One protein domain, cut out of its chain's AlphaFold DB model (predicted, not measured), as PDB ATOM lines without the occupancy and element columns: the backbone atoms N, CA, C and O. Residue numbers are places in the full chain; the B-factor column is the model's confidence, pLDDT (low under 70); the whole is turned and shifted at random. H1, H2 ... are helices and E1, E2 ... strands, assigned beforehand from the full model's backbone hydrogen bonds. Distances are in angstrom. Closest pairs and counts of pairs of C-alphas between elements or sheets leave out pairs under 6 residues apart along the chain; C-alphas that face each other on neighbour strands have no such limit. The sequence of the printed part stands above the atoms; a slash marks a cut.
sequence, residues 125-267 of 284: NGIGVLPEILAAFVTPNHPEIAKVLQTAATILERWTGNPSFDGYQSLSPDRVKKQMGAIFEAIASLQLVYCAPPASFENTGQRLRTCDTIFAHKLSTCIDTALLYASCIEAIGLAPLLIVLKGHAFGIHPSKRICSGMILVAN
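Overview. This is residues 125 to 267 of the 284 residues of the protein "Superfamily I DNA and RNA helicase" of Geofilum rubicundum JCM 15548 (UniProt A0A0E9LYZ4). Helix H6 runs through the middle, with a small sheet of three strands along one side of it and two longer helices, H2 and H3, crossing each other and packing on it. H1 lies over the same face of the sheet as H6, while H5 packs on residues 144 to 145 of H2. The printed part has 143 residues, with six named helices followed by three named strands; the sheet runs E2 E1 E3, antiparallel, and the class is mostly helix. The whole is compact, with a radius of gyration of the C-alphas of 15.0 A and spans of 45 by 36 by 21 A.

Arrangement. Start at H1, residues 131 to 137, on the sheet of E1, residues 241 to 245, E2, residues 248 to 252, and E3, residues 263 to 266. H1 has a height over the sheet of 8.4 A; its closest C-alphas to E3 are Glu 132 and Val 265, 5.1 A apart. Next, H2, residues 143 to 160, touches H3, residues 173 to 188, at a steep tilt of 57 degrees, opposite ways; look at C-alphas 152 and 182, the closest, 4.8 A apart. H4, residues 201 to 204, only grazes the sheet, with residues 201 to 202. H5, residues 211 to 217, touches H2 about perpendicular, at 89 degrees, closest at C-alphas 144 and 211, 6.3 A. H6, residues 222 to 235, touches H2, closest at C-alphas 145 and 232, 6.0 A. H6 lies over E2 on the same face as H1, two layers with helices on one face of a sheet, and runs along the strands, at 9 degrees to E2 on the local plane. In the hairpin of E1 and E2, N 243 and O 250 are 2.8 A apart; between E1 and E3, N 265 and O 242 are 2.9 A apart. Every O i to N i+4 pair is within hydrogen-bond range in H3, H5 and H6, against 13 of 14 in H2 and 0 of 3 in H1, where 4 of 4 O i to N i+3 pairs are; H4 is too short for an i+4 pair.

Along the chain. Find C-alpha 131 at (-26.762, 28.448, 97.113), where H1 begins. H2 is 26.0 A long, H3 22.3 A and H6 20.0 A; H6 begins at (-33.305, 16.514, 105.464). E1 is 13.1 A and E2 13.2 A; E3 ends at C-alpha 266, (-20.592, 21.252, 94.930).

Size, cuts and confidence. The farthest C-alphas, Val 129 and Gly 161, are 45.9 A apart. The printed part has no cut. The links H2 to H3 and H3 to H4 are long. The model's pLDDT is under 70 at residues 200, 202 and 246 to 267.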
ATOM      1  N   ASN A 125     -28.708  30.844 104.200       90.75
ATOM      2  CA  ASN A 125     -29.539  31.870 103.556       90.75
ATOM      3  C   ASN A 125     -30.481  31.349 102.451       90.75
ATOM      4  O   ASN A 125     -31.107  32.155 101.767       90.75
ATOM      5  N   GLY A 126     -30.527  30.039 102.206       88.44
ATOM      6  CA  GLY A 126     -31.325  29.462 101.122       88.44
ATOM      7  C   GLY A 126     -30.678  29.585  99.734       88.44
ATOM      8  O   GLY A 126     -29.594  30.143  99.550       88.44
ATOM      9  N   ILE A 127     -31.357  29.038  98.727       84.88
ATOM     10  CA  ILE A 127     -30.890  28.933  97.339       84.88
ATOM     11  C   ILE A 127     -30.985  30.245  96.558       84.88
ATOM     12  O   ILE A 127     -30.359  30.365  95.511       84.88
ATOM     13  N   GLY A 128     -31.779  31.212  97.030       79.81
ATOM     14  CA  GLY A 128     -32.126  32.407  96.254       79.81
ATOM     15  C   GLY A 128     -30.997  33.428  96.097       79.81
ATOM     16  O   GLY A 128     -31.064  34.260  95.197       79.81
ATOM     17  N   VAL A 129     -29.970  33.384  96.955       79.25
ATOM     18  CA  VAL A 129     -28.911  34.409  96.984       79.25
ATOM     19  C   VAL A 129     -27.531  33.828  96.684       79.25
ATOM     20  O   VAL A 129     -26.866  34.271  95.749       79.25
ATOM     21  N   LEU A 130     -27.100  32.852  97.484       85.81
ATOM     22  CA  LEU A 130     -25.800  32.181  97.381       85.81
ATOM     23  C   LEU A 130     -25.976  30.693  97.727       85.81
ATOM     24  O   LEU A 130     -25.667  30.292  98.850       85.81
ATOM     25  N   PRO A 131     -26.532  29.864  96.828       86.25
ATOM     26  CA  PRO A 131     -26.762  28.448  97.113       86.25
ATOM     27  C   PRO A 131     -25.463  27.706  97.454       86.25
ATOM     28  O   PRO A 131     -25.460  26.829  98.318       86.25
ATOM     29  N   GLU A 132     -24.344  28.086  96.833       86.38
ATOM     30  CA  GLU A 132     -23.045  27.427  96.985       86.38
ATOM     31  C   GLU A 132     -22.506  27.506  98.416       86.38
ATOM     32  O   GLU A 132     -21.737  26.632  98.825       86.38
ATOM     33  N   ILE A 133     -22.930  28.501  99.209       91.56
ATOM     34  CA  ILE A 133     -22.455  28.636 100.589       91.56
ATOM     35  C   ILE A 133     -22.926  27.492 101.486       91.56
ATOM     36  O   ILE A 133     -22.307  27.238 102.515       91.56
ATOM     37  N   LEU A 134     -23.953  26.734 101.085       92.50
ATOM     38  CA  LEU A 134     -24.354  25.529 101.806       92.50
ATOM     39  C   LEU A 134     -23.188  24.529 101.941       92.50
ATOM     40  O   LEU A 134     -23.071  23.857 102.964       92.50
ATOM     41  N   ALA A 135     -22.273  24.473 100.964       92.00
ATOM     42  CA  ALA A 135     -21.089  23.618 101.041       92.00
ATOM     43  C   ALA A 135     -20.153  23.981 102.206       92.00
ATOM     44  O   ALA A 135     -19.439  23.113 102.704       92.00
ATOM     45  N   ALA A 136     -20.164  25.232 102.677       93.12
ATOM     46  CA  ALA A 136     -19.346  25.659 103.810       93.12
ATOM     47  C   ALA A 136     -19.763  24.992 105.134       93.12
ATOM     48  O   ALA A 136     -18.966  24.950 106.069       93.12
ATOM     49  N   PHE A 137     -20.980  24.442 105.196       94.50
ATOM     50  CA  PHE A 137     -21.500  23.711 106.351       94.50
ATOM     51  C   PHE A 137     -21.137  22.215 106.332       94.50
ATOM     52  O   PHE A 137     -21.462  21.484 107.267       94.50
ATOM     53  N   VAL A 138     -20.423  21.746 105.301       95.38
ATOM     54  CA  VAL A 138     -19.810  20.413 105.285       95.38
ATOM     55  C   VAL A 138     -18.563  20.442 106.177       95.38
ATOM     56  O   VAL A 138     -17.587  21.143 105.907       95.38
ATOM     57  N   THR A 139     -18.599  19.690 107.279       95.19
ATOM     58  CA  THR A 139     -17.614  19.746 108.372       95.19
ATOM     59  C   THR A 139     -16.905  18.395 108.559       95.19
ATOM     60  O   THR A 139     -17.062  17.738 109.586       95.19
ATOM     61  N   PRO A 140     -16.070  17.955 107.593       95.69
ATOM     62  CA  PRO A 140     -15.468  16.612 107.596       95.69
ATOM     63  C   PRO A 140     -14.532  16.345 108.781       95.69
ATOM     64  O   PRO A 140     -14.341  15.202 109.179       95.69
ATOM     65  N   ASN A 141     -13.965  17.404 109.363       95.06
ATOM     66  CA  ASN A 141     -13.026  17.317 110.481       95.06
ATOM     67  C   ASN A 141     -13.717  17.415 111.852       95.06
ATOM     68  O   ASN A 141     -13.034  17.502 112.871       95.06
ATOM     69  N   HIS A 142     -15.052  17.467 111.900       95.94
ATOM     70  CA  HIS A 142     -15.770  17.564 113.165       95.94
ATOM     71  C   HIS A 142     -15.594  16.267 113.988       95.94
ATOM     72  O   HIS A 142     -15.731  15.181 113.420       95.94
ATOM     73  N   PRO A 143     -15.345  16.325 115.313       95.25
ATOM     74  CA  PRO A 143     -15.054  15.134 116.124       95.25
ATOM     75  C   PRO A 143     -16.111  14.021 116.047       95.25
ATOM     76  O   PRO A 143     -15.778  12.837 116.036       95.25
ATOM     77  N   GLU A 144     -17.390  14.387 115.944       96.38
ATOM     78  CA  GLU A 144     -18.495  13.426 115.786       96.38
ATOM     79  C   GLU A 144     -18.421  12.605 114.483       96.38
ATOM     80  O   GLU A 144     -18.883  11.464 114.456       96.38
ATOM     81  N   ILE A 145     -17.779  13.117 113.423       97.50
ATOM     82  CA  ILE A 145     -17.607  12.383 112.156       97.50
ATOM     83  C   ILE A 145     -16.778  11.119 112.375       97.50
ATOM     84  O   ILE A 145     -17.127  10.055 111.865       97.50
ATOM     85  N   ALA A 146     -15.735  11.188 113.206       96.12
ATOM     86  CA  ALA A 146     -14.904  10.028 113.516       96.12
ATOM     87  C   ALA A 146     -15.718   8.880 114.139       96.12
ATOM     88  O   ALA A 146     -15.440   7.712 113.862       96.12
ATOM     89  N   LYS A 147     -16.755   9.194 114.927       95.62
ATOM     90  CA  LYS A 147     -17.639   8.185 115.529       95.62
ATOM     91  C   LYS A 147     -18.479   7.472 114.468       95.62
ATOM     92  O   LYS A 147     -18.597   6.251 114.511       95.62
ATOM     93  N   VAL A 148     -19.001   8.209 113.480       97.75
ATOM     94  CA  VAL A 148     -19.709   7.612 112.329       97.75
ATOM     95  C   VAL A 148     -18.773   6.695 111.550       97.75
ATOM     96  O   VAL A 148     -19.142   5.566 111.231       97.75
ATOM     97  N   LEU A 149     -17.552   7.161 111.268       98.19
ATOM     98  CA  LEU A 149     -16.583   6.409 110.473       98.19
ATOM     99  C   LEU A 149     -16.138   5.110 111.158       98.19
ATOM    100  O   LEU A 149     -15.952   4.112 110.470       98.19
ATOM    101  N   GLN A 150     -16.032   5.070 112.491       98.00
ATOM    102  CA  GLN A 150     -15.738   3.829 113.223       98.00
ATOM    103  C   GLN A 150     -16.845   2.777 113.054       98.00
ATOM    104  O   GLN A 150     -16.566   1.615 112.737       98.00
ATOM    105  N   THR A 151     -18.109   3.182 113.199       98.19
ATOM    106  CA  THR A 151     -19.254   2.294 112.954       98.19
ATOM    107  C   THR A 151     -19.295   1.848 111.492       98.19
ATOM    108  O   THR A 151     -19.454   0.661 111.203       98.19
ATOM    109  N   ALA A 152     -19.075   2.777 110.560       98.50
ATOM    110  CA  ALA A 152     -19.054   2.491 109.130       98.50
ATOM    111  C   ALA A 152     -17.923   1.522 108.744       98.50
ATOM    112  O   ALA A 152     -18.155   0.627 107.937       98.50
ATOM    113  N   ALA A 153     -16.733   1.629 109.342       98.56
ATOM    114  CA  ALA A 153     -15.627   0.697 109.103       98.56
ATOM    115  C   ALA A 153     -16.002  -0.739 109.505       98.56
ATOM    116  O   ALA A 153     -15.758  -1.679 108.749       98.56
ATOM    117  N   THR A 154     -16.683  -0.896 110.646       98.56
ATOM    118  CA  THR A 154     -17.188  -2.198 111.118       98.56
ATOM    119  C   THR A 154     -18.219  -2.787 110.147       98.56
ATOM    120  O   THR A 154     -18.216  -3.986 109.866       98.56
ATOM    121  N   ILE A 155     -19.108  -1.951 109.603       98.56
ATOM    122  CA  ILE A 155     -20.094  -2.368 108.593       98.56
ATOM    123  C   ILE A 155     -19.390  -2.769 107.289       98.56
ATOM    124  O   ILE A 155     -19.681  -3.823 106.720       98.56
ATOM    125  N   LEU A 156     -18.427  -1.964 106.837       98.44
ATOM    126  CA  LEU A 156     -17.681  -2.195 105.603       98.44
ATOM    127  C   LEU A 156     -16.861  -3.490 105.660       98.44
ATOM    128  O   LEU A 156     -16.814  -4.226 104.671       98.44
ATOM    129  N   GLU A 157     -16.257  -3.799 106.808       98.50
ATOM    130  CA  GLU A 157     -15.567  -5.067 107.044       98.50
ATOM    131  C   GLU A 157     -16.513  -6.255 106.895       98.50
ATOM    132  O   GLU A 157     -16.217  -7.178 106.140       98.50
ATOM    133  N   ARG A 158     -17.695  -6.213 107.519       98.31
ATOM    134  CA  ARG A 158     -18.687  -7.294 107.388       98.31
ATOM    135  C   ARG A 158     -19.119  -7.519 105.941       98.31
ATOM    136  O   ARG A 158     -19.378  -8.652 105.551       98.31
ATOM    137  N   TRP A 159     -19.211  -6.454 105.148       98.06
ATOM    138  CA  TRP A 159     -19.639  -6.538 103.750       98.06
ATOM    139  C   TRP A 159     -18.534  -6.947 102.780       98.06
ATOM    140  O   TRP A 159     -18.830  -7.480 101.711       98.06
ATOM    141  N   THR A 160     -17.277  -6.626 103.090       97.00
ATOM    142  CA  THR A 160     -16.182  -6.680 102.105       97.00
ATOM    143  C   THR A 160     -14.926  -7.398 102.575       97.00
ATOM    144  O   THR A 160     -14.018  -7.592 101.772       97.00
ATOM    145  N   GLY A 161     -14.842  -7.760 103.855       97.88
ATOM    146  CA  GLY A 161     -13.630  -8.263 104.500       97.88
ATOM    147  C   GLY A 161     -12.535  -7.208 104.700       97.88
ATOM    148  O   GLY A 161     -11.437  -7.560 105.112       97.88
ATOM    149  N   ASN A 162     -12.793  -5.930 104.386       96.94
ATOM    150  CA  ASN A 162     -11.808  -4.852 104.489       96.94
ATOM    151  C   ASN A 162     -12.430  -3.566 105.082       96.94
ATOM    152  O   ASN A 162     -13.165  -2.880 104.357       96.94
ATOM    153  N   PRO A 163     -12.098  -3.190 106.337       97.56
ATOM    154  CA  PRO A 163     -12.641  -2.002 107.009       97.56
ATOM    155  C   PRO A 163     -12.117  -0.663 106.467       97.56
ATOM    156  O   PRO A 163     -12.666   0.382 106.808       97.56
ATOM    157  N   SER A 164     -11.037  -0.650 105.679       97.44
ATOM    158  CA  SER A 164     -10.331   0.583 105.320       97.44
ATOM    159  C   SER A 164     -11.118   1.472 104.360       97.44
ATOM    160  O   SER A 164     -11.627   1.009 103.339       97.44
ATOM    161  N   PHE A 165     -11.128   2.776 104.622       97.50
ATOM    162  CA  PHE A 165     -11.591   3.762 103.653       97.50
ATOM    163  C   PHE A 165     -10.435   4.191 102.746       97.50
ATOM    164  O   PHE A 165      -9.498   4.843 103.197       97.50
ATOM    165  N   ASP A 166     -10.498   3.805 101.473       93.88
ATOM    166  CA  ASP A 166      -9.479   4.102 100.458       93.88
ATOM    167  C   ASP A 166      -9.893   5.240  99.505       93.88
ATOM    168  O   ASP A 166      -9.140   5.622  98.604       93.88
ATOM    169  N   GLY A 167     -11.087   5.811  99.698       93.38
ATOM    170  CA  GLY A 167     -11.618   6.869  98.849       93.38
ATOM    171  C   GLY A 167     -11.683   6.408  97.392       93.38
ATOM    172  O   GLY A 167     -12.470   5.525  97.051       93.38
ATOM    173  N   TYR A 168     -10.848   7.007  96.536       91.25
ATOM    174  CA  TYR A 168     -10.719   6.649  95.117       91.25
ATOM    175  C   TYR A 168      -9.508   5.762  94.789       91.25
ATOM    176  O   TYR A 168      -9.326   5.408  93.623       91.25
ATOM    177  N   GLN A 169      -8.659   5.421  95.762       93.94
ATOM    178  CA  GLN A 169      -7.363   4.776  95.508       93.94
ATOM    179  C   GLN A 169      -7.503   3.385  94.879       93.94
ATOM    180  O   GLN A 169      -6.683   2.999  94.052       93.94
ATOM    181  N   SER A 170      -8.572   2.660  95.212       91.69
ATOM    182  CA  SER A 170      -8.880   1.347  94.633       91.69
ATOM    183  C   SER A 170      -9.335   1.389  93.167       91.69
ATOM    184  O   SER A 170      -9.464   0.334  92.547       91.69
ATOM    185  N   LEU A 171      -9.623   2.578  92.613       92.94
ATOM    186  CA  LEU A 171     -10.156   2.784  91.257       92.94
ATOM    187  C   LEU A 171     -11.402   1.935  90.935       92.94
ATOM    188  O   LEU A 171     -11.699   1.652  89.775       92.94
ATOM    189  N   SER A 172     -12.162   1.554  91.963       93.31
ATOM    190  CA  SER A 172     -13.340   0.700  91.841       93.31
ATOM    191  C   SER A 172     -14.612   1.475  92.196       93.31
ATOM    192  O   SER A 172     -14.829   1.811  93.364       93.31
ATOM    193  N   PRO A 173     -15.513   1.731  91.226       91.75
ATOM    194  CA  PRO A 173     -16.807   2.352  91.507       91.75
ATOM    195  C   PRO A 173     -17.655   1.549  92.501       91.75
ATOM    196  O   PRO A 173     -18.434   2.123  93.257       91.75
ATOM    197  N   ASP A 174     -17.508   0.224  92.511       94.50
ATOM    198  CA  ASP A 174     -18.164  -0.650  93.482       94.50
ATOM    199  C   ASP A 174     -17.604  -0.439  94.899       94.50
ATOM    200  O   ASP A 174     -18.375  -0.309  95.852       94.50
ATOM    201  N   ARG A 175     -16.279  -0.282  95.041       95.00
ATOM    202  CA  ARG A 175     -15.649   0.043  96.331       95.00
ATOM    203  C   ARG A 175     -16.127   1.392  96.861       95.00
ATOM    204  O   ARG A 175     -16.474   1.485  98.035       95.00
ATOM    205  N   VAL A 176     -16.211   2.411  96.004       93.62
ATOM    206  CA  VAL A 176     -16.769   3.728  96.365       93.62
ATOM    207  C   VAL A 176     -18.207   3.591  96.878       93.62
ATOM    208  O   VAL A 176     -18.522   4.082  97.960       93.62
ATOM    209  N   LYS A 177     -19.070   2.857  96.159       94.25
ATOM    210  CA  LYS A 177     -20.465   2.624  96.575       94.25
ATOM    211  C   LYS A 177     -20.570   1.898  97.914       94.25
ATOM    212  O   LYS A 177     -21.419   2.256  98.720       94.25
ATOM    213  N   LYS A 178     -19.713   0.909  98.171       97.19
ATOM    214  CA  LYS A 178     -19.710   0.162  99.438       97.19
ATOM    215  C   LYS A 178     -19.243   1.020 100.613       97.19
ATOM    216  O   LYS A 178     -19.882   0.977 101.657       97.19
ATOM    217  N   GLN A 179     -18.210   1.849 100.429       97.75
ATOM    218  CA  GLN A 179     -17.784   2.831 101.438       97.75
ATOM    219  C   GLN A 179     -18.924   3.806 101.773       97.75
ATOM    220  O   GLN A 179     -19.266   4.002 102.936       97.75
ATOM    221  N   MET A 180     -19.568   4.358 100.743       96.75
ATOM    222  CA  MET A 180     -20.717   5.250 100.891       96.75
ATOM    223  C   MET A 180     -21.924   4.587 101.557       96.75
ATOM    224  O   MET A 180     -22.591   5.223 102.373       96.75
ATOM    225  N   GLY A 181     -22.222   3.339 101.190       96.81
ATOM    226  CA  GLY A 181     -23.307   2.560 101.776       96.81
ATOM    227  C   GLY A 181     -23.048   2.268 103.250       96.81
ATOM    228  O   GLY A 181     -23.944   2.434 104.066       96.81
ATOM    229  N   ALA A 182     -21.809   1.931 103.615       98.31
ATOM    230  CA  ALA A 182     -21.450   1.665 105.003       98.31
ATOM    231  C   ALA A 182     -21.584   2.924 105.877       98.31
ATOM    232  O   ALA A 182     -22.057   2.841 107.007       98.31
ATOM    233  N   ILE A 183     -21.235   4.100 105.338       98.12
ATOM    234  CA  ILE A 183     -21.477   5.393 105.998       98.12
ATOM    235  C   ILE A 183     -22.978   5.664 106.144       98.12
ATOM    236  O   ILE A 183     -23.417   6.096 107.207       98.12
ATOM    237  N   PHE A 184     -23.767   5.418 105.095       96.81
ATOM    238  CA  PHE A 184     -25.217   5.615 105.138       96.81
ATOM    239  C   PHE A 184     -25.864   4.749 106.227       96.81
ATOM    240  O   PHE A 184     -26.614   5.264 107.052       96.81
ATOM    241  N   GLU A 185     -25.507   3.466 106.290       97.62
ATOM    242  CA  GLU A 185     -25.986   2.546 107.329       97.62
ATOM    243  C   GLU A 185     -25.514   2.951 108.729       97.62
ATOM    244  O   GLU A 185     -26.283   2.893 109.688       97.62
ATOM    245  N   ALA A 186     -24.275   3.434 108.866       97.94
ATOM    246  CA  ALA A 186     -23.789   3.960 110.138       97.94
ATOM    247  C   ALA A 186     -24.617   5.164 110.611       97.94
ATOM    248  O   ALA A 186     -24.977   5.231 111.786       97.94
ATOM    249  N   ILE A 187     -24.979   6.084 109.713       96.25
ATOM    250  CA  ILE A 187     -25.861   7.214 110.043       96.25
ATOM    251  C   ILE A 187     -27.277   6.726 110.361       96.25
ATOM    252  O   ILE A 187     -27.856   7.172 111.349       96.25
ATOM    253  N   ALA A 188     -27.823   5.783 109.589       94.44
ATOM    254  CA  ALA A 188     -29.137   5.195 109.857       94.44
ATOM    255  C   ALA A 188     -29.190   4.534 111.250       94.44
ATOM    256  O   ALA A 188     -30.182   4.672 111.970       94.44
ATOM    257  N   SER A 189     -28.089   3.907 111.681       95.75
ATOM    258  CA  SER A 189     -27.963   3.304 113.014       95.75
ATOM    259  C   SER A 189     -27.987   4.315 114.171       95.75
ATOM    260  O   SER A 189     -28.222   3.924 115.313       95.75
ATOM    261  N   LEU A 190     -27.810   5.617 113.898       93.50
ATOM    262  CA  LEU A 190     -27.971   6.673 114.904       93.50
ATOM    263  C   LEU A 190     -29.435   6.902 115.300       93.50
ATOM    264  O   LEU A 190     -29.660   7.599 116.291       93.50
ATOM    265  N   GLN A 191     -30.392   6.353 114.534       92.00
ATOM    266  CA  GLN A 191     -31.838   6.453 114.769       92.00
ATOM    267  C   GLN A 191     -32.307   7.901 114.976       92.00
ATOM    268  O   GLN A 191     -33.042   8.213 115.912       92.00
ATOM    269  N   LEU A 192     -31.846   8.801 114.103       92.69
ATOM    270  CA  LEU A 192     -32.215  10.214 114.153       92.69
ATOM    271  C   LEU A 192     -33.714  10.383 113.877       92.69
ATOM    272  O   LEU A 192     -34.244   9.864 112.893       92.69
ATOM    273  N   VAL A 193     -34.389  11.143 114.733       92.00
ATOM    274  CA  VAL A 193     -35.793  11.511 114.566       92.00
ATOM    275  C   VAL A 193     -35.883  12.679 113.586       92.00
ATOM    276  O   VAL A 193     -35.250  13.724 113.764       92.00
ATOM    277  N   TYR A 194     -36.689  12.505 112.541       87.31
ATOM    278  CA  TYR A 194     -36.892  13.541 111.538       87.31
ATOM    279  C   TYR A 194     -37.706  14.709 112.106       87.31
ATOM    280  O   TYR A 194     -38.825  14.529 112.588       87.31
ATOM    281  N   CYS A 195     -37.161  15.917 112.000       84.75
ATOM    282  CA  CYS A 195     -37.859  17.161 112.289       84.75
ATOM    283  C   CYS A 195     -38.222  17.841 110.965       84.75
ATOM    284  O   CYS A 195     -37.366  18.003 110.093       84.75
ATOM    285  N   ALA A 196     -39.488  18.232 110.805       78.31
ATOM    286  CA  ALA A 196     -39.915  18.947 109.611       78.31
ATOM    287  C   ALA A 196     -39.185  20.303 109.525       78.31
ATOM    288  O   ALA A 196     -39.172  21.043 110.513       78.31
ATOM    289  N   PRO A 197     -38.566  20.638 108.378       77.94
ATOM    290  CA  PRO A 197     -37.968  21.952 108.194       77.94
ATOM    291  C   PRO A 197     -39.062  23.032 108.126       77.94
ATOM    292  O   PRO A 197     -40.232  22.712 107.883       77.94
ATOM    293  N   PRO A 198     -38.706  24.318 108.290       75.75
ATOM    294  CA  PRO A 198     -39.619  25.418 108.008       75.75
ATOM    295  C   PRO A 198     -40.192  25.331 106.586       75.75
ATOM    296  O   PRO A 198     -39.542  24.835 105.659       75.75
ATOM    297  N   ALA A 199     -41.406  25.845 106.392       73.56
ATOM    298  CA  ALA A 199     -41.993  25.935 105.059       73.56
ATOM    299  C   ALA A 199     -41.104  26.791 104.138       73.56
ATOM    300  O   ALA A 199     -40.662  27.872 104.525       73.56
ATOM    301  N   SER A 200     -40.874  26.317 102.909       67.94
ATOM    302  CA  SER A 200     -40.060  26.998 101.890       67.94
ATOM    303  C   SER A 200     -38.601  27.262 102.294       67.94
ATOM    304  O   SER A 200     -37.992  28.198 101.764       67.94
ATOM    305  N   PHE A 201     -38.032  26.450 103.199       72.50
ATOM    306  CA  PHE A 201     -36.649  26.602 103.673       72.50
ATOM    307  C   PHE A 201     -35.627  26.663 102.537       72.50
ATOM    308  O   PHE A 201     -34.558  27.250 102.690       72.50
ATOM    309  N   GLU A 202     -35.917  26.036 101.395       69.00
ATOM    310  CA  GLU A 202     -35.019  26.068 100.256       69.00
ATOM    311  C   GLU A 202     -34.828  27.499  99.754       69.00
ATOM    312  O   GLU A 202     -33.721  27.838  99.372       69.00
ATOM    313  N   ASN A 203     -35.849  28.360  99.828       73.50
ATOM    314  CA  ASN A 203     -35.785  29.744  99.355       73.50
ATOM    315  C   ASN A 203     -35.348  30.714 100.452       73.50
ATOM    316  O   ASN A 203     -34.545  31.605 100.193       73.50
ATOM    317  N   THR A 204     -35.889  30.549 101.659       77.94
ATOM    318  CA  THR A 204     -35.692  31.479 102.782       77.94
ATOM    319  C   THR A 204     -34.527  31.099 103.688       77.94
ATOM    320  O   THR A 204     -34.149  31.881 104.561       77.94
ATOM    321  N   GLY A 205     -33.951  29.916 103.481       86.00
ATOM    322  CA  GLY A 205     -32.934  29.361 104.348       86.00
ATOM    323  C   GLY A 205     -33.502  28.706 105.604       86.00
ATOM    324  O   GLY A 205     -34.712  28.652 105.832       86.00
ATOM    325  N   GLN A 206     -32.606  28.173 106.429       89.56
ATOM    326  CA  GLN A 206     -32.939  27.659 107.754       89.56
ATOM    327  C   GLN A 206     -31.706  27.610 108.651       89.56
ATOM    328  O   GLN A 206     -30.565  27.628 108.179       89.56
ATOM    329  N   ARG A 207     -31.956  27.493 109.955       92.56
ATOM    330  CA  ARG A 207     -30.939  27.094 110.923       92.56
ATOM    331  C   ARG A 207     -30.562  25.633 110.677       92.56
ATOM    332  O   ARG A 207     -31.438  24.771 110.603       92.56
ATOM    333  N   LEU A 208     -29.273  25.387 110.527       93.94
ATOM    334  CA  LEU A 208     -28.665  24.087 110.309       93.94
ATOM    335  C   LEU A 208     -28.158  23.565 111.645       93.94
ATOM    336  O   LEU A 208     -27.467  24.270 112.380       93.94
ATOM    337  N   ARG A 209     -28.486  22.318 111.971       93.69
ATOM    338  CA  ARG A 209     -27.957  21.698 113.186       93.69
ATOM    339  C   ARG A 209     -26.515  21.287 112.941       93.69
ATOM    340  O   ARG A 209     -26.208  20.585 111.979       93.69
ATOM    341  N   THR A 210     -25.637  21.698 113.844       92.31
ATOM    342  CA  THR A 210     -24.251  21.240 113.867       92.31
ATOM    343  C   THR A 210     -24.176  19.749 114.204       92.31
ATOM    344  O   THR A 210     -25.123  19.161 114.736       92.31
ATOM    345  N   CYS A 211     -23.045  19.108 113.901       93.19
ATOM    346  CA  CYS A 211     -22.874  17.680 114.165       93.19
ATOM    347  C   CYS A 211     -23.049  17.341 115.657       93.19
ATOM    348  O   CYS A 211     -23.733  16.378 115.986       93.19
ATOM    349  N   ASP A 212     -22.492  18.140 116.566       93.19
ATOM    350  CA  ASP A 212     -22.687  17.996 118.013       93.19
ATOM    351  C   ASP A 212     -24.170  18.105 118.416       93.19
ATOM    352  O   ASP A 212     -24.663  17.247 119.153       93.19
ATOM    353  N   THR A 213     -24.914  19.061 117.848       93.44
ATOM    354  CA  THR A 213     -26.360  19.222 118.085       93.44
ATOM    355  C   THR A 213     -27.151  17.993 117.623       93.44
ATOM    356  O   THR A 213     -28.010  17.492 118.356       93.44
ATOM    357  N   ILE A 214     -26.858  17.466 116.425       95.50
ATOM    358  CA  ILE A 214     -27.507  16.255 115.889       95.50
ATOM    359  C   ILE A 214     -27.253  15.060 116.817       95.50
ATOM    360  O   ILE A 214     -28.169  14.291 117.113       95.50
ATOM    361  N   PHE A 215     -26.018  14.898 117.295       94.06
ATOM    362  CA  PHE A 215     -25.641  13.766 118.138       94.06
ATOM    363  C   PHE A 215     -26.236  13.849 119.542       94.06
ATOM    364  O   PHE A 215     -26.680  12.818 120.056       94.06
ATOM    365  N   ALA A 216     -26.272  15.047 120.130       94.75
ATOM    366  CA  ALA A 216     -26.825  15.286 121.456       94.75
ATOM    367  C   ALA A 216     -28.349  15.106 121.490       94.75
ATOM    368  O   ALA A 216     -28.873  14.450 122.388       94.75
ATOM    369  N   HIS A 217     -29.062  15.659 120.505       93.69
ATOM    370  CA  HIS A 217     -30.527  15.698 120.522       93.69
ATOM    371  C   HIS A 217     -31.201  14.611 119.687       93.69
ATOM    372  O   HIS A 217     -32.409  14.429 119.812       93.69
ATOM    373  N   LYS A 218     -30.454  13.904 118.829       93.94
ATOM    374  CA  LYS A 218     -30.985  12.883 117.907       93.94
ATOM    375  C   LYS A 218     -32.125  13.399 117.023       93.94
ATOM    376  O   LYS A 218     -33.012  12.640 116.652       93.94
ATOM    377  N   LEU A 219     -32.087  14.682 116.668       92.62
ATOM    378  CA  LEU A 219     -33.064  15.352 115.812       92.62
ATOM    379  C   LEU A 219     -32.368  15.946 114.590       92.62
ATOM    380  O   LEU A 219     -31.331  16.596 114.723       92.62
ATOM    381  N   SER A 220     -32.962  15.769 113.414       92.56
ATOM    382  CA  SER A 220     -32.406  16.291 112.161       92.56
ATOM    383  C   SER A 220     -33.485  16.552 111.115       92.56
ATOM    384  O   SER A 220     -34.475  15.829 111.025       92.56
ATOM    385  N   THR A 221     -33.272  17.559 110.278       90.19
ATOM    386  CA  THR A 221     -34.009  17.757 109.021       90.19
ATOM    387  C   THR A 221     -33.333  16.996 107.870       90.19
ATOM    388  O   THR A 221     -32.285  16.355 108.035       90.19
ATOM    389  N   CYS A 222     -33.910  17.082 106.668       89.69
ATOM    390  CA  CYS A 222     -33.305  16.514 105.464       89.69
ATOM    391  C   CYS A 222     -31.952  17.164 105.134       89.69
ATOM    392  O   CYS A 222     -31.009  16.451 104.792       89.69
ATOM    393  N   ILE A 223     -31.814  18.487 105.307       90.88
ATOM    394  CA  ILE A 223     -30.549  19.186 105.039       90.88
ATOM    395  C   ILE A 223     -29.479  18.836 106.075       90.88
ATOM    396  O   ILE A 223     -28.335  18.614 105.696       90.88
ATOM    397  N   ASP A 224     -29.855  18.708 107.353       93.81
ATOM    398  CA  ASP A 224     -28.928  18.351 108.434       93.81
ATOM    399  C   ASP A 224     -28.302  16.978 108.148       93.81
ATOM    400  O   ASP A 224     -27.085  16.793 108.195       93.81
ATOM    401  N   THR A 225     -29.147  16.018 107.761       92.81
ATOM    402  CA  THR A 225     -28.718  14.651 107.436       92.81
ATOM    403  C   THR A 225     -27.875  14.615 106.159       92.81
ATOM    404  O   THR A 225     -26.869  13.907 106.100       92.81
ATOM    405  N   ALA A 226     -28.241  15.406 105.144       93.69
ATOM    406  CA  ALA A 226     -27.466  15.542 103.913       93.69
ATOM    407  C   ALA A 226     -26.063  16.117 104.174       93.69
ATOM    408  O   ALA A 226     -25.083  15.598 103.635       93.69
ATOM    409  N   LEU A 227     -25.957  17.142 105.026       95.31
ATOM    410  CA  LEU A 227     -24.690  17.751 105.435       95.31
ATOM    411  C   LEU A 227     -23.834  16.788 106.261       95.31
ATOM    412  O   LEU A 227     -22.635  16.671 106.000       95.31
ATOM    413  N   LEU A 228     -24.433  16.054 107.205       95.88
ATOM    414  CA  LEU A 228     -23.737  15.025 107.983       95.88
ATOM    415  C   LEU A 228     -23.160  13.935 107.066       95.88
ATOM    416  O   LEU A 228     -21.984  13.581 107.173       95.88
ATOM    417  N   TYR A 229     -23.967  13.440 106.126       96.44
ATOM    418  CA  TYR A 229     -23.534  12.434 105.162       96.44
ATOM    419  C   TYR A 229     -22.420  12.952 104.245       96.44
ATOM    420  O   TYR A 229     -21.391  12.290 104.092       96.44
ATOM    421  N   ALA A 230     -22.578  14.159 103.695       95.88
ATOM    422  CA  ALA A 230     -21.556  14.807 102.879       95.88
ATOM    423  C   ALA A 230     -20.241  14.995 103.651       95.88
ATOM    424  O   ALA A 230     -19.173  14.742 103.099       95.88
ATOM    425  N   SER A 231     -20.319  15.354 104.935       96.56
ATOM    426  CA  SER A 231     -19.149  15.524 105.806       96.56
ATOM    427  C   SER A 231     -18.394  14.210 105.997       96.56
ATOM    428  O   SER A 231     -17.170  14.189 105.900       96.56
ATOM    429  N   CYS A 232     -19.107  13.095 106.183       97.38
ATOM    430  CA  CYS A 232     -18.490  11.771 106.283       97.38
ATOM    431  C   CYS A 232     -17.846  11.325 104.960       97.38
ATOM    432  O   CYS A 232     -16.744  10.782 104.965       97.38
ATOM    433  N   ILE A 233     -18.512  11.573 103.826       95.00
ATOM    434  CA  ILE A 233     -17.977  11.281 102.487       95.00
ATOM    435  C   ILE A 233     -16.693  12.080 102.233       95.00
ATOM    436  O   ILE A 233     -15.697  11.518 101.778       95.00
ATOM    437  N   GLU A 234     -16.692  13.377 102.544       94.88
ATOM    438  CA  GLU A 234     -15.510  14.225 102.372       94.88
ATOM    439  C   GLU A 234     -14.358  13.795 103.287       94.88
ATOM    440  O   GLU A 234     -13.208  13.762 102.845       94.88
ATOM    441  N   ALA A 235     -14.658  13.375 104.520       96.38
ATOM    442  CA  ALA A 235     -13.661  12.889 105.472       96.38
ATOM    443  C   ALA A 235     -12.911  11.634 104.989       96.38
ATOM    444  O   ALA A 235     -11.747  11.448 105.339       96.38
ATOM    445  N   ILE A 236     -13.535  10.801 104.148       95.75
ATOM    446  CA  ILE A 236     -12.890   9.620 103.547       95.75
ATOM    447  C   ILE A 236     -12.255   9.899 102.174       95.75
ATOM    448  O   ILE A 236     -11.908   8.974 101.437       95.75
ATOM    449  N   GLY A 237     -12.110  11.173 101.798       90.81
ATOM    450  CA  GLY A 237     -11.445  11.589 100.561       90.81
ATOM    451  C   GLY A 237     -12.309  11.495  99.301       90.81
ATOM    452  O   GLY A 237     -11.790  11.656  98.191       90.81
ATOM    453  N   LEU A 238     -13.617  11.262  99.445       90.69
ATOM    454  CA  LEU A 238     -14.570  11.323  98.341       90.69
ATOM    455  C   LEU A 238     -15.091  12.757  98.145       90.69
ATOM    456  O   LEU A 238     -15.065  13.577  99.053       90.69
ATOM    457  N   ALA A 239     -15.563  13.084  96.941       88.62
ATOM    458  CA  ALA A 239     -16.162  14.382  96.636       88.62
ATOM    459  C   ALA A 239     -17.697  14.298  96.760       88.62
ATOM    460  O   ALA A 239     -18.333  13.705  95.872       88.62
ATOM    461  N   PRO A 240     -18.301  14.842  97.837       87.69
ATOM    462  CA  PRO A 240     -19.747  14.865  97.980       87.69
ATOM    463  C   PRO A 240     -20.380  15.924  97.076       87.69
ATOM    464  O   PRO A 240     -19.759  16.912  96.677       87.69
ATOM    465  N   LEU A 241     -21.659  15.715  96.804       84.06
ATOM    466  CA  LEU A 241     -22.530  16.647  96.126       84.06
ATOM    467  C   LEU A 241     -23.801  16.832  96.948       84.06
ATOM    468  O   LEU A 241     -24.477  15.853  97.266       84.06
ATOM    469  N   LEU A 242     -24.139  18.081  97.249       83.12
ATOM    470  CA  LEU A 242     -25.410  18.418  97.872       83.12
ATOM    471  C   LEU A 242     -26.412  18.798  96.785       83.12
ATOM    472  O   LEU A 242     -26.115  19.596  95.893       83.12
ATOM    473  N   ILE A 243     -27.600  18.212  96.865       80.62
ATOM    474  CA  ILE A 243     -28.714  18.501  95.971       80.62
ATOM    475  C   ILE A 243     -29.863  19.040  96.806       80.62
ATOM    476  O   ILE A 243     -30.341  18.358  97.712       80.62
ATOM    477  N   VAL A 244     -30.338  20.232  96.456       77.38
ATOM    478  CA  VAL A 244     -31.531  20.834  97.055       77.38
ATOM    479  C   VAL A 244     -32.647  20.858  96.010       77.38
ATOM    480  O   VAL A 244     -32.460  21.337  94.891       77.38
ATOM    481  N   LEU A 245     -33.797  20.303  96.382       74.75
ATOM    482  CA  LEU A 245     -35.053  20.313  95.638       74.75
ATOM    483  C   LEU A 245     -36.110  21.060  96.462       74.75
ATOM    484  O   LEU A 245     -35.937  21.289  97.657       74.75
ATOM    485  N   LYS A 246     -37.246  21.399  95.846       68.62
ATOM    486  CA  LYS A 246     -38.367  22.019  96.564       68.62
ATOM    487  C   LYS A 246     -38.774  21.162  97.776       68.62
ATOM    488  O   LYS A 246     -39.188  20.009  97.620       68.62
ATOM    489  N   GLY A 247     -38.622  21.713  98.981       64.31
ATOM    490  CA  GLY A 247     -38.914  21.043 100.249       64.31
ATOM    491  C   GLY A 247     -37.984  19.885 100.654       64.31
ATOM    492  O   GLY A 247     -38.275  19.240 101.659       64.31
ATOM    493  N   HIS A 248     -36.900  19.587  99.922       64.62
ATOM    494  CA  HIS A 248     -36.029  18.431 100.203       64.62
ATOM    495  C   HIS A 248     -34.546  18.730  99.946       64.62
ATOM    496  O   HIS A 248     -34.198  19.474  99.035       64.62
ATOM    497  N   ALA A 249     -33.653  18.082 100.691       54.56
ATOM    498  CA  ALA A 249     -32.212  18.124 100.449       54.56
ATOM    499  C   ALA A 249     -31.591  16.727 100.590       54.56
ATOM    500  O   ALA A 249     -32.009  15.941 101.441       54.56
ATOM    501  N   PHE A 250     -30.596  16.430  99.755       66.06
ATOM    502  CA  PHE A 250     -29.905  15.142  99.686       66.06
ATOM    503  C   PHE A 250     -28.393  15.349  99.581       66.06
ATOM    504  O   PHE A 250     -27.934  16.258  98.891       66.06
ATOM    505  N   GLY A 251     -27.613  14.474 100.215       51.91
ATOM    506  CA  GLY A 251     -26.183  14.329  99.948       51.91
ATOM    507  C   GLY A 251     -25.959  13.087  99.093       51.91
ATOM    508  O   GLY A 251     -26.450  12.015  99.435       51.91
ATOM    509  N   ILE A 252     -25.242  13.210  97.978       64.38
ATOM    510  CA  ILE A 252     -24.904  12.081  97.104       64.38
ATOM    511  C   ILE A 252     -23.431  12.136  96.679       64.38
ATOM    512  O   ILE A 252     -22.767  13.158  96.811       64.38
ATOM    513  N   HIS A 253     -22.931  11.051  96.089       47.47
ATOM    514  CA  HIS A 253     -21.746  11.086  95.230       47.47
ATOM    515  C   HIS A 253     -22.192  10.801  93.787       47.47
ATOM    516  O   HIS A 253     -22.899   9.810  93.560       47.47
ATOM    517  N   PRO A 254     -21.830  11.634  92.795       49.28
ATOM    518  CA  PRO A 254     -22.299  11.438  91.429       49.28
ATOM    519  C   PRO A 254     -21.665  10.187  90.805       49.28
ATOM    520  O   PRO A 254     -20.470  10.157  90.533       49.28
ATOM    521  N   SER A 255     -22.477   9.157  90.531       43.19
ATOM    522  CA  SER A 255     -22.043   7.956  89.793       43.19
ATOM    523  C   SER A 255     -22.614   7.838  88.367       43.19
ATOM    524  O   SER A 255     -22.158   6.964  87.633       43.19
ATOM    525  N   LYS A 256     -23.557   8.714  87.953       34.25
ATOM    526  CA  LYS A 256     -24.041   8.977  86.567       34.25
ATOM    527  C   LYS A 256     -25.035  10.169  86.539       34.25
ATOM    528  O   LYS A 256     -25.378  10.675  87.602       34.25
ATOM    529  N   ARG A 257     -25.412  10.635  85.327       35.75
ATOM    530  CA  ARG A 257     -26.103  11.913  84.980       35.75
ATOM    531  C   ARG A 257     -27.174  12.390  85.982       35.75
ATOM    532  O   ARG A 257     -28.054  11.633  86.369       35.75
ATOM    533  N   ILE A 258     -27.098  13.681  86.303       42.25
ATOM    534  CA  ILE A 258     -28.007  14.462  87.158       42.25
ATOM    535  C   ILE A 258     -29.207  14.933  86.312       42.25
ATOM    536  O   ILE A 258     -29.013  15.379  85.180       42.25
ATOM    537  N   CYS A 259     -30.432  14.802  86.829       29.70
ATOM    538  CA  CYS A 259     -31.669  15.212  86.150       29.70
ATOM    539  C   CYS A 259     -31.881  16.740  86.192       29.70
ATOM    540  O   CYS A 259     -31.405  17.422  87.098       29.70
ATOM    541  N   SER A 260     -32.629  17.279  85.224       27.56
ATOM    542  CA  SER A 260     -32.969  18.708  85.134       27.56
ATOM    543  C   SER A 260     -33.815  19.181  86.325       27.56
ATOM    544  O   SER A 260     -34.779  18.513  86.692       27.56
ATOM    545  N   GLY A 261     -33.487  20.350  86.889       31.97
ATOM    546  CA  GLY A 261     -34.195  20.960  88.029       31.97
ATOM    547  C   GLY A 261     -33.493  20.816  89.388       31.97
ATOM    548  O   GLY A 261     -34.026  21.263  90.399       31.97
ATOM    549  N   MET A 262     -32.304  20.208  89.426       42.34
ATOM    550  CA  MET A 262     -31.470  20.089  90.625       42.34
ATOM    551  C   MET A 262     -30.550  21.310  90.780       42.34
ATOM    552  O   MET A 262     -29.752  21.586  89.885       42.34
ATOM    553  N   ILE A 263     -30.607  21.999  91.929       44.50
ATOM    554  CA  ILE A 263     -29.539  22.932  92.316       44.50
ATOM    555  C   ILE A 263     -28.411  22.112  92.923       44.50
ATOM    556  O   ILE A 263     -28.593  21.373  93.893       44.50
ATOM    557  N   LEU A 264     -27.256  22.232  92.286       50.78
ATOM    558  CA  LEU A 264     -26.080  21.432  92.540       50.78
ATOM    559  C   LEU A 264     -25.097  22.252  93.369       50.78
ATOM    560  O   LEU A 264     -24.391  23.103  92.833       50.78
ATOM    561  N   VAL A 265     -25.044  21.996  94.673       51.41
ATOM    562  CA  VAL A 265     -24.065  22.643  95.544       51.41
ATOM    563  C   VAL A 265     -22.874  21.703  95.681       51.41
ATOM    564  O   VAL A 265     -22.870  20.754  96.467       51.41
ATOM    565  N   ALA A 266     -21.874  21.931  94.835       45.28
ATOM    566  CA  ALA A 266     -20.592  21.252  94.930       45.28
ATOM    567  C   ALA A 266     -19.654  22.043  95.848       45.28
ATOM    568  O   ALA A 266     -19.606  23.273  95.797       45.28
ATOM    569  N   ASN A 267     -18.882  21.337  96.673       38.41
ATOM    570  CA  ASN A 267     -17.856  21.954  97.502       38.41
ATOM    571  C   ASN A 267     -16.690  22.439  96.617       38.41
ATOM    572  O   ASN A 267     -15.797  21.670  96.260       38.41
TER     573      ASN A 267